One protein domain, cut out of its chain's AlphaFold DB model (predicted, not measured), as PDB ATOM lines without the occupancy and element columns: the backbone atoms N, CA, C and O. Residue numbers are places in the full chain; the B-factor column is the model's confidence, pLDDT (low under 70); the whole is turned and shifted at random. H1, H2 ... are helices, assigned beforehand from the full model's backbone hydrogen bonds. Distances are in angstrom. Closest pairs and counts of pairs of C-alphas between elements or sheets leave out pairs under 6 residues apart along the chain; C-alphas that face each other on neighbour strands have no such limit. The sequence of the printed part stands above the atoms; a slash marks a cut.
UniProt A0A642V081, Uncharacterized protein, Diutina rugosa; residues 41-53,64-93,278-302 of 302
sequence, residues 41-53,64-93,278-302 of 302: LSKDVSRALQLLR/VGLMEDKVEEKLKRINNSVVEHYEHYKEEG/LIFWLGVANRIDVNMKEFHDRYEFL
ATOM      1  N   LEU A  41     151.631 118.799 122.676       42.78
ATOM      2  CA  LEU A  41     151.279 117.546 121.992       42.78
ATOM      3  C   LEU A  41     151.295 116.340 122.945       42.78
ATOM      4  O   LEU A  41     150.407 115.485 122.884       42.78
ATOM      5  N   SER A  42     152.245 116.327 123.883       56.31
ATOM      6  CA  SER A  42     152.344 115.343 124.968       56.31
ATOM      7  C   SER A  42     151.072 115.264 125.829       56.31
ATOM      8  O   SER A  42     150.539 114.175 126.072       56.31
ATOM      9  N   LYS A  43     150.517 116.412 126.243       60.00
ATOM     10  CA  LYS A  43     149.336 116.459 127.126       60.00
ATOM     11  C   LYS A  43     148.065 115.965 126.447       60.00
ATOM     12  O   LYS A  43     147.299 115.218 127.061       60.00
ATOM     13  N   ASP A  44     147.832 116.354 125.197       63.44
ATOM     14  CA  ASP A  44     146.624 115.953 124.471       63.44
ATOM     15  C   ASP A  44     146.609 114.458 124.159       63.44
ATOM     16  O   ASP A  44     145.557 113.814 124.241       63.44
ATOM     17  N   VAL A  45     147.774 113.876 123.867       62.12
ATOM     18  CA  VAL A  45     147.858 112.435 123.649       62.12
ATOM     19  C   VAL A  45     147.783 111.672 124.963       62.12
ATOM     20  O   VAL A  45     147.030 110.703 125.031       62.12
ATOM     21  N   SER A  46     148.467 112.117 126.019       64.75
ATOM     22  CA  SER A  46     148.344 111.496 127.342       64.75
ATOM     23  C   SER A  46     146.878 111.473 127.795       64.75
ATOM     24  O   SER A  46     146.344 110.429 128.177       64.75
ATOM     25  N   ARG A  47     146.154 112.583 127.605       69.94
ATOM     26  CA  ARG A  47     144.709 112.665 127.857       69.94
ATOM     27  C   ARG A  47     143.899 111.729 126.956       69.94
ATOM     28  O   ARG A  47     142.950 111.098 127.422       69.94
ATOM     29  N   ALA A  48     144.239 111.621 125.672       71.12
ATOM     30  CA  ALA A  48     143.575 110.698 124.752       71.12
ATOM     31  C   ALA A  48     143.786 109.228 125.152       71.12
ATOM     32  O   ALA A  48     142.831 108.451 125.110       71.12
ATOM     33  N   LEU A  49     144.994 108.856 125.580       68.81
ATOM     34  CA  LEU A  49     145.327 107.520 126.072       68.81
ATOM     35  C   LEU A  49     144.627 107.220 127.403       68.81
ATOM     36  O   LEU A  49     144.066 106.139 127.551       68.81
ATOM     37  N   GLN A  50     144.538 108.188 128.320       72.88
ATOM     38  CA  GLN A  50     143.746 108.061 129.552       72.88
ATOM     39  C   GLN A  50     142.253 107.854 129.263       72.88
ATOM     40  O   GLN A  50     141.606 107.003 129.870       72.88
ATOM     41  N   LEU A  51     141.689 108.589 128.300       77.75
ATOM     42  CA  LEU A  51     140.299 108.402 127.876       77.75
ATOM     43  C   LEU A  51     140.088 107.049 127.187       77.75
ATOM     44  O   LEU A  51     139.047 106.417 127.376       77.75
ATOM     45  N   LEU A  52     141.047 106.596 126.379       71.50
ATOM     46  CA  LEU A  52     141.016 105.262 125.781       71.50
ATOM     47  C   LEU A  52     141.059 104.191 126.866       71.50
ATOM     48  O   LEU A  52     140.201 103.313 126.856       71.50
ATOM     49  N   ARG A  53     141.950 104.319 127.852       72.88
ATOM     50  CA  ARG A  53     142.016 103.445 129.026       72.88
ATOM     51  C   ARG A  53     140.684 103.393 129.763       72.88
ATOM     52  O   ARG A  53     140.143 102.309 129.910       72.88
ATOM     53  N   VAL A  64     142.740  95.285 130.508       82.44
ATOM     54  CA  VAL A  64     143.409  96.265 131.368       82.44
ATOM     55  C   VAL A  64     144.191  95.571 132.475       82.44
ATOM     56  O   VAL A  64     145.328  95.956 132.701       82.44
ATOM     57  N   GLY A  65     143.650  94.512 133.087       86.75
ATOM     58  CA  GLY A  65     144.402  93.684 134.038       86.75
ATOM     59  C   GLY A  65     145.716  93.175 133.441       86.75
ATOM     60  O   GLY A  65     146.777  93.436 133.988       86.75
ATOM     61  N   LEU A  66     145.665  92.599 132.235       88.88
ATOM     62  CA  LEU A  66     146.869  92.165 131.512       88.88
ATOM     63  C   LEU A  66     147.865  93.308 131.237       88.88
ATOM     64  O   LEU A  66     149.064  93.069 131.131       88.88
ATOM     65  N   MET A  67     147.372  94.535 131.056       87.19
ATOM     66  CA  MET A  67     148.203  95.705 130.763       87.19
ATOM     67  C   MET A  67     148.954  96.129 132.018       87.19
ATOM     68  O   MET A  67     150.141  96.422 131.949       87.19
ATOM     69  N   GLU A  68     148.260  96.134 133.155       89.12
ATOM     70  CA  GLU A  68     148.832  96.420 134.468       89.12
ATOM     71  C   GLU A  68     149.871  95.362 134.856       89.12
ATOM     72  O   GLU A  68     150.996  95.735 135.183       89.12
ATOM     73  N   ASP A  69     149.560  94.073 134.677       93.19
ATOM     74  CA  ASP A  69     150.509  92.976 134.913       93.19
ATOM     75  C   ASP A  69     151.784  93.152 134.066       93.19
ATOM     76  O   ASP A  69     152.902  92.952 134.544       93.19
ATOM     77  N   LYS A  70     151.637  93.571 132.798       92.00
ATOM     78  CA  LYS A  70     152.778  93.829 131.906       92.00
ATOM     79  C   LYS A  70     153.586  95.053 132.309       92.00
ATOM     80  O   LYS A  70     154.810  95.002 132.242       92.00
ATOM     81  N   VAL A  71     152.936  96.137 132.724       89.81
ATOM     82  CA  VAL A  71     153.632  97.318 133.253       89.81
ATOM     83  C   VAL A  71     154.439  96.936 134.493       89.81
ATOM     84  O   VAL A  71     155.609  97.297 134.581       89.81
ATOM     85  N   GLU A  72     153.856  96.172 135.417       92.62
ATOM     86  CA  GLU A  72     154.534  95.735 136.641       92.62
ATOM     87  C   GLU A  72     155.725  94.811 136.342       92.62
ATOM     88  O   GLU A  72     156.810  95.016 136.883       92.62
ATOM     89  N   GLU A  73     155.572  93.858 135.415       94.75
ATOM     90  CA  GLU A  73     156.660  92.988 134.951       94.75
ATOM     91  C   GLU A  73     157.847  93.793 134.394       94.75
ATOM     92  O   GLU A  73     158.998  93.543 134.759       94.75
ATOM     93  N   LYS A  74     157.574  94.769 133.523       91.25
ATOM     94  CA  LYS A  74     158.591  95.608 132.869       91.25
ATOM     95  C   LYS A  74     159.279  96.543 133.866       91.25
ATOM     96  O   LYS A  74     160.502  96.609 133.902       91.25
ATOM     97  N   LEU A  75     158.513  97.203 134.739       89.44
ATOM     98  CA  LEU A  75     159.068  98.043 135.807       89.44
ATOM     99  C   LEU A  75     159.916  97.231 136.787       89.44
ATOM    100  O   LEU A  75     160.929  97.724 137.278       89.44
ATOM    101  N   LYS A  76     159.535  95.982 137.071       91.06
ATOM    102  CA  LYS A  76     160.349  95.092 137.896       91.06
ATOM    103  C   LYS A  76     161.682  94.768 137.224       91.06
ATOM    104  O   LYS A  76     162.695  94.809 137.907       91.06
ATOM    105  N   ARG A  77     161.705  94.506 135.911       90.38
ATOM    106  CA  ARG A  77     162.958  94.306 135.157       90.38
ATOM    107  C   ARG A  77     163.864  95.538 135.206       90.38
ATOM    108  O   ARG A  77     165.015  95.410 135.597       90.38
ATOM    109  N   ILE A  78     163.314  96.722 134.937       87.44
ATOM    110  CA  ILE A  78     164.046  98.000 135.003       87.44
ATOM    111  C   ILE A  78     164.619  98.265 136.406       87.44
ATOM    112  O   ILE A  78     165.726  98.769 136.549       87.44
ATOM    113  N   ASN A  79     163.882  97.935 137.468       84.81
ATOM    114  CA  ASN A  79     164.384  98.114 138.833       84.81
ATOM    115  C   ASN A  79     165.392  97.033 139.247       84.81
ATOM    116  O   ASN A  79     166.303  97.315 140.022       84.81
ATOM    117  N   ASN A  80     165.233  95.809 138.743       87.06
ATOM    118  CA  ASN A  80     166.149  94.709 139.018       87.06
ATOM    119  C   ASN A  80     167.489  94.876 138.297       87.06
ATOM    120  O   ASN A  80     168.499  94.472 138.866       87.06
ATOM    121  N   SER A  81     167.519  95.500 137.113       82.88
ATOM    122  CA  SER A  81     168.771  95.710 136.372       82.88
ATOM    123  C   SER A  81     169.779  96.520 137.173       82.88
ATOM    124  O   SER A  81     170.967  96.226 137.146       82.88
ATOM    125  N   VAL A  82     169.303  97.462 137.989       75.62
ATOM    126  CA  VAL A  82     170.142  98.198 138.935       75.62
ATOM    127  C   VAL A  82     170.853  97.236 139.883       75.62
ATOM    128  O   VAL A  82     172.072  97.291 140.001       75.62
ATOM    129  N   VAL A  83     170.113  96.334 140.532       75.75
ATOM    130  CA  VAL A  83     170.659  95.370 141.503       75.75
ATOM    131  C   VAL A  83     171.631  94.398 140.836       75.75
ATOM    132  O   VAL A  83     172.702  94.146 141.379       75.75
ATOM    133  N   GLU A  84     171.282  93.882 139.659       78.00
ATOM    134  CA  GLU A  84     172.150  92.987 138.883       78.00
ATOM    135  C   GLU A  84     173.471  93.674 138.519       78.00
ATOM    136  O   GLU A  84     174.542  93.091 138.678       78.00
ATOM    137  N   HIS A  85     173.402  94.946 138.129       72.69
ATOM    138  CA  HIS A  85     174.567  95.761 137.805       72.69
ATOM    139  C   HIS A  85     175.469  95.998 139.029       72.69
ATOM    140  O   HIS A  85     176.690  95.926 138.923       72.69
ATOM    141  N   TYR A  86     174.888  96.207 140.217       70.50
ATOM    142  CA  TYR A  86     175.644  96.288 141.478       70.50
ATOM    143  C   TYR A  86     176.359  94.977 141.831       70.50
ATOM    144  O   TYR A  86     177.522  95.007 142.235       70.50
ATOM    145  N   GLU A  87     175.670  93.837 141.730       76.44
ATOM    146  CA  GLU A  87     176.268  92.539 142.071       76.44
ATOM    147  C   GLU A  87     177.366  92.149 141.072       76.44
ATOM    148  O   GLU A  87     178.407  91.647 141.493       76.44
ATOM    149  N   HIS A  88     177.211  92.483 139.786       74.94
ATOM    150  CA  HIS A  88     178.248  92.276 138.772       74.94
ATOM    151  C   HIS A  88     179.592  92.917 139.167       74.94
ATOM    152  O   HIS A  88     180.622  92.242 139.155       74.94
ATOM    153  N   TYR A  89     179.597  94.174 139.630       71.06
ATOM    154  CA  TYR A  89     180.838  94.831 140.072       71.06
ATOM    155  C   TYR A  89     181.490  94.179 141.283       71.06
ATOM    156  O   TYR A  89     182.711  94.207 141.437       71.06
ATOM    157  N   LYS A  90     180.675  93.625 142.177       69.50
ATOM    158  CA  LYS A  90     181.164  92.964 143.382       69.50
ATOM    159  C   LYS A  90     181.838  91.630 143.057       69.50
ATOM    160  O   LYS A  90     182.741  91.224 143.786       69.50
ATOM    161  N   GLU A  91     181.400  90.958 141.995       74.25
ATOM    162  CA  GLU A  91     181.923  89.659 141.572       74.25
ATOM    163  C   GLU A  91     183.135  89.775 140.637       74.25
ATOM    164  O   GLU A  91     184.132  89.085 140.856       74.25
ATOM    165  N   GLU A  92     183.078  90.643 139.624       69.00
ATOM    166  CA  GLU A  92     184.122  90.730 138.589       69.00
ATOM    167  C   GLU A  92     185.239  91.731 138.925       69.00
ATOM    168  O   GLU A  92     186.342  91.650 138.377       69.00
ATOM    169  N   GLY A  93     184.999  92.616 139.895       69.12
ATOM    170  CA  GLY A  93     185.889  93.729 140.204       69.12
ATOM    171  C   GLY A  93     185.754  94.869 139.194       69.12
ATOM    172  O   GLY A  93     185.137  94.735 138.142       69.12
ATOM    173  N   LEU A 278     146.957  96.891 119.583       78.31
ATOM    174  CA  LEU A 278     147.688  98.146 119.412       78.31
ATOM    175  C   LEU A 278     147.417  99.110 120.576       78.31
ATOM    176  O   LEU A 278     148.352  99.633 121.170       78.31
ATOM    177  N   ILE A 279     146.145  99.321 120.930       77.69
ATOM    178  CA  ILE A 279     145.763 100.188 122.057       77.69
ATOM    179  C   ILE A 279     146.357  99.672 123.372       77.69
ATOM    180  O   ILE A 279     146.803 100.477 124.182       77.69
ATOM    181  N   PHE A 280     146.383  98.352 123.569       83.88
ATOM    182  CA  PHE A 280     147.014  97.721 124.723       83.88
ATOM    183  C   PHE A 280     148.495  98.094 124.835       83.88
ATOM    184  O   PHE A 280     148.887  98.682 125.835       83.88
ATOM    185  N   TRP A 281     149.300  97.831 123.800       84.50
ATOM    186  CA  TRP A 281     150.744  98.083 123.856       84.50
ATOM    187  C   TRP A 281     151.094  99.569 123.939       84.50
ATOM    188  O   TRP A 281     152.001  99.941 124.678       84.50
ATOM    189  N   LEU A 282     150.324 100.438 123.274       81.69
ATOM    190  CA  LEU A 282     150.452 101.890 123.447       81.69
ATOM    191  C   LEU A 282     150.121 102.331 124.881       81.69
ATOM    192  O   LEU A 282     150.743 103.251 125.408       81.69
ATOM    193  N   GLY A 283     149.146 101.674 125.515       82.12
ATOM    194  CA  GLY A 283     148.809 101.881 126.918       82.12
ATOM    195  C   GLY A 283     149.928 101.440 127.864       82.12
ATOM    196  O   GLY A 283     150.262 102.205 128.767       82.12
ATOM    197  N   VAL A 284     150.538 100.268 127.624       86.19
ATOM    198  CA  VAL A 284     151.714  99.781 128.373       86.19
ATOM    199  C   VAL A 284     152.861 100.787 128.271       86.19
ATOM    200  O   VAL A 284     153.322 101.264 129.303       86.19
ATOM    201  N   ALA A 285     153.268 101.165 127.052       82.69
ATOM    202  CA  ALA A 285     154.386 102.086 126.831       82.69
ATOM    203  C   ALA A 285     154.178 103.426 127.553       82.69
ATOM    204  O   ALA A 285     154.982 103.805 128.394       82.69
ATOM    205  N   ASN A 286     153.032 104.087 127.342       81.94
ATOM    206  CA  ASN A 286     152.731 105.356 128.015       81.94
ATOM    207  C   ASN A 286     152.727 105.228 129.548       81.94
ATOM    208  O   ASN A 286     153.040 106.180 130.256       81.94
ATOM    209  N   ARG A 287     152.314 104.079 130.088       82.50
ATOM    210  CA  ARG A 287     152.335 103.848 131.533       82.50
ATOM    211  C   ARG A 287     153.748 103.666 132.066       82.50
ATOM    212  O   ARG A 287     154.014 104.167 133.155       82.50
ATOM    213  N   ILE A 288     154.622 102.977 131.342       83.44
ATOM    214  CA  ILE A 288     156.036 102.886 131.711       83.44
ATOM    215  C   ILE A 288     156.649 104.290 131.671       83.44
ATOM    216  O   ILE A 288     157.179 104.712 132.691       83.44
ATOM    217  N   ASP A 289     156.446 105.057 130.593       77.81
ATOM    218  CA  ASP A 289     156.945 106.437 130.460       77.81
ATOM    219  C   ASP A 289     156.507 107.334 131.628       77.81
ATOM    220  O   ASP A 289     157.319 108.054 132.198       77.81
ATOM    221  N   VAL A 290     155.227 107.290 132.023       78.25
ATOM    222  CA  VAL A 290     154.722 108.092 133.154       78.25
ATOM    223  C   VAL A 290     155.364 107.667 134.475       78.25
ATOM    224  O   VAL A 290     155.768 108.530 135.246       78.25
ATOM    225  N   ASN A 291     155.483 106.362 134.738       76.00
ATOM    226  CA  ASN A 291     156.122 105.879 135.965       76.00
ATOM    227  C   ASN A 291     157.625 106.215 135.995       76.00
ATOM    228  O   ASN A 291     158.148 106.555 137.050       76.00
ATOM    229  N   MET A 292     158.306 106.157 134.848       74.88
ATOM    230  CA  MET A 292     159.719 106.526 134.718       74.88
ATOM    231  C   MET A 292     159.928 108.031 134.840       74.88
ATOM    232  O   MET A 292     160.879 108.472 135.475       74.88
ATOM    233  N   LYS A 293     159.013 108.839 134.306       66.88
ATOM    234  CA  LYS A 293     159.045 110.285 134.502       66.88
ATOM    235  C   LYS A 293     158.814 110.656 135.961       66.88
ATOM    236  O   LYS A 293     159.569 111.448 136.497       66.88
ATOM    237  N   GLU A 294     157.830 110.050 136.624       59.00
ATOM    238  CA  GLU A 294     157.671 110.226 138.071       59.00
ATOM    239  C   GLU A 294     158.913 109.772 138.832       59.00
ATOM    240  O   GLU A 294     159.226 110.354 139.857       59.00
ATOM    241  N   PHE A 295     159.632 108.756 138.355       58.47
ATOM    242  CA  PHE A 295     160.898 108.353 138.950       58.47
ATOM    243  C   PHE A 295     161.976 109.438 138.791       58.47
ATOM    244  O   PHE A 295     162.606 109.800 139.779       58.47
ATOM    245  N   HIS A 296     162.139 110.002 137.592       54.78
ATOM    246  CA  HIS A 296     163.069 111.107 137.337       54.78
ATOM    247  C   HIS A 296     162.705 112.381 138.118       54.78
ATOM    248  O   HIS A 296     163.587 113.004 138.704       54.78
ATOM    249  N   ASP A 297     161.414 112.713 138.196       48.00
ATOM    250  CA  ASP A 297     160.892 113.890 138.898       48.00
ATOM    251  C   ASP A 297     160.878 113.683 140.438       48.00
ATOM    252  O   ASP A 297     160.966 114.642 141.201       48.00
ATOM    253  N   ARG A 298     160.804 112.440 140.954       41.88
ATOM    254  CA  ARG A 298     160.813 112.141 142.410       41.88
ATOM    255  C   ARG A 298     162.159 112.394 143.094       41.88
ATOM    256  O   ARG A 298     162.187 112.415 144.321       41.88
ATOM    257  N   TYR A 299     163.234 112.628 142.346       38.81
ATOM    258  CA  TYR A 299     164.505 113.114 142.895       38.81
ATOM    259  C   TYR A 299     164.608 114.651 142.917       38.81
ATOM    260  O   TYR A 299     165.590 115.166 143.433       38.81
ATOM    261  N   GLU A 300     163.591 115.392 142.448       30.08
ATOM    262  CA  GLU A 300     163.486 116.853 142.647       30.08
ATOM    263  C   GLU A 300     162.863 117.236 144.011       30.08
ATOM    264  O   GLU A 300     162.729 118.418 144.323       30.08
ATOM    265  N   PHE A 301     162.455 116.261 144.836       27.61
ATOM    266  CA  PHE A 301     161.805 116.502 146.133       27.61
ATOM    267  C   PHE A 301     162.213 115.486 147.215       27.61
ATOM    268  O   PHE A 301     161.370 114.761 147.743       27.61
ATOM    269  N   LEU A 302     163.495 115.479 147.581       31.19
ATOM    270  CA  LEU A 302     164.016 115.125 148.911       31.19
ATOM    271  C   LEU A 302     165.245 115.996 149.196       31.19
ATOM    272  O   LEU A 302     165.423 116.348 150.382       31.19
TER     273      LEU A 302
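Overview. This is residues 41 to 53, 64 to 93 and 278 to 302 of the 302 residues of an uncharacterized protein of Diutina rugosa (UniProt A0A642V081). Two helices, H2 and H3, make an open V that meets through their first parts, and the short helix H1 packs on the first part of H3 near the closed end. The far part of H2, residues 79 to 92, sticks out as a long free arm. The printed part has 68 residues with three named helices in the order H1, H2, H3 and no named strand; the class is all helix. It is loose, with a radius of gyration of the C-alphas of 15.5 A, and elongated, spanning 49 by 30 by 18 A.

Along the chain. Find C-alpha 41 at (151.279, 117.546, 121.992); from there H1 runs through residues 41 to 53. H2, residues 64 to 92, begins at C-alpha 64 at (143.409, 96.265, 131.368) and measures 41.7 A, with a kink of 27 degrees near residue 83. H3, residues 278 to 297, measures 28.3 A and ends at C-alpha 297 at (160.892, 113.890, 138.898).

Arrangement. Look first at Val 71 and Val 284, the closest C-alphas of H2 and H3, 5.8 A apart. These helices touch through residues 64 to 75 of H2 and 280 to 288 of H3 alone, at a steep tilt of 48 degrees, the same way. H1 touches H3, whose residues 279 to 286 alone take part; their closest C-alphas, Leu 49 and Gly 283, are 6.7 A apart. They run opposite ways at a steep tilt of 56 degrees. H1 and H2 are close but not clearly touching, with C-alphas 53 and 64 closest at 7.7 A. Every O i to N i+4 pair is within hydrogen-bond range in H1 and H3, and 23 of 25 are in H2.

Size, cuts and confidence. The C-alphas of Leu 51 and Gly 93 are farthest apart, 49.5 A. Two cuts omit residues 54 to 63, with C-alphas 53 and 64 7.7 A apart, and residues 94 to 277, with C-alphas 93 and 278 43.7 A apart. Residues 293 to 302 stand free, and their pLDDT is under 70, as it is at 41 to 47, 49, 90 and 92 to 93.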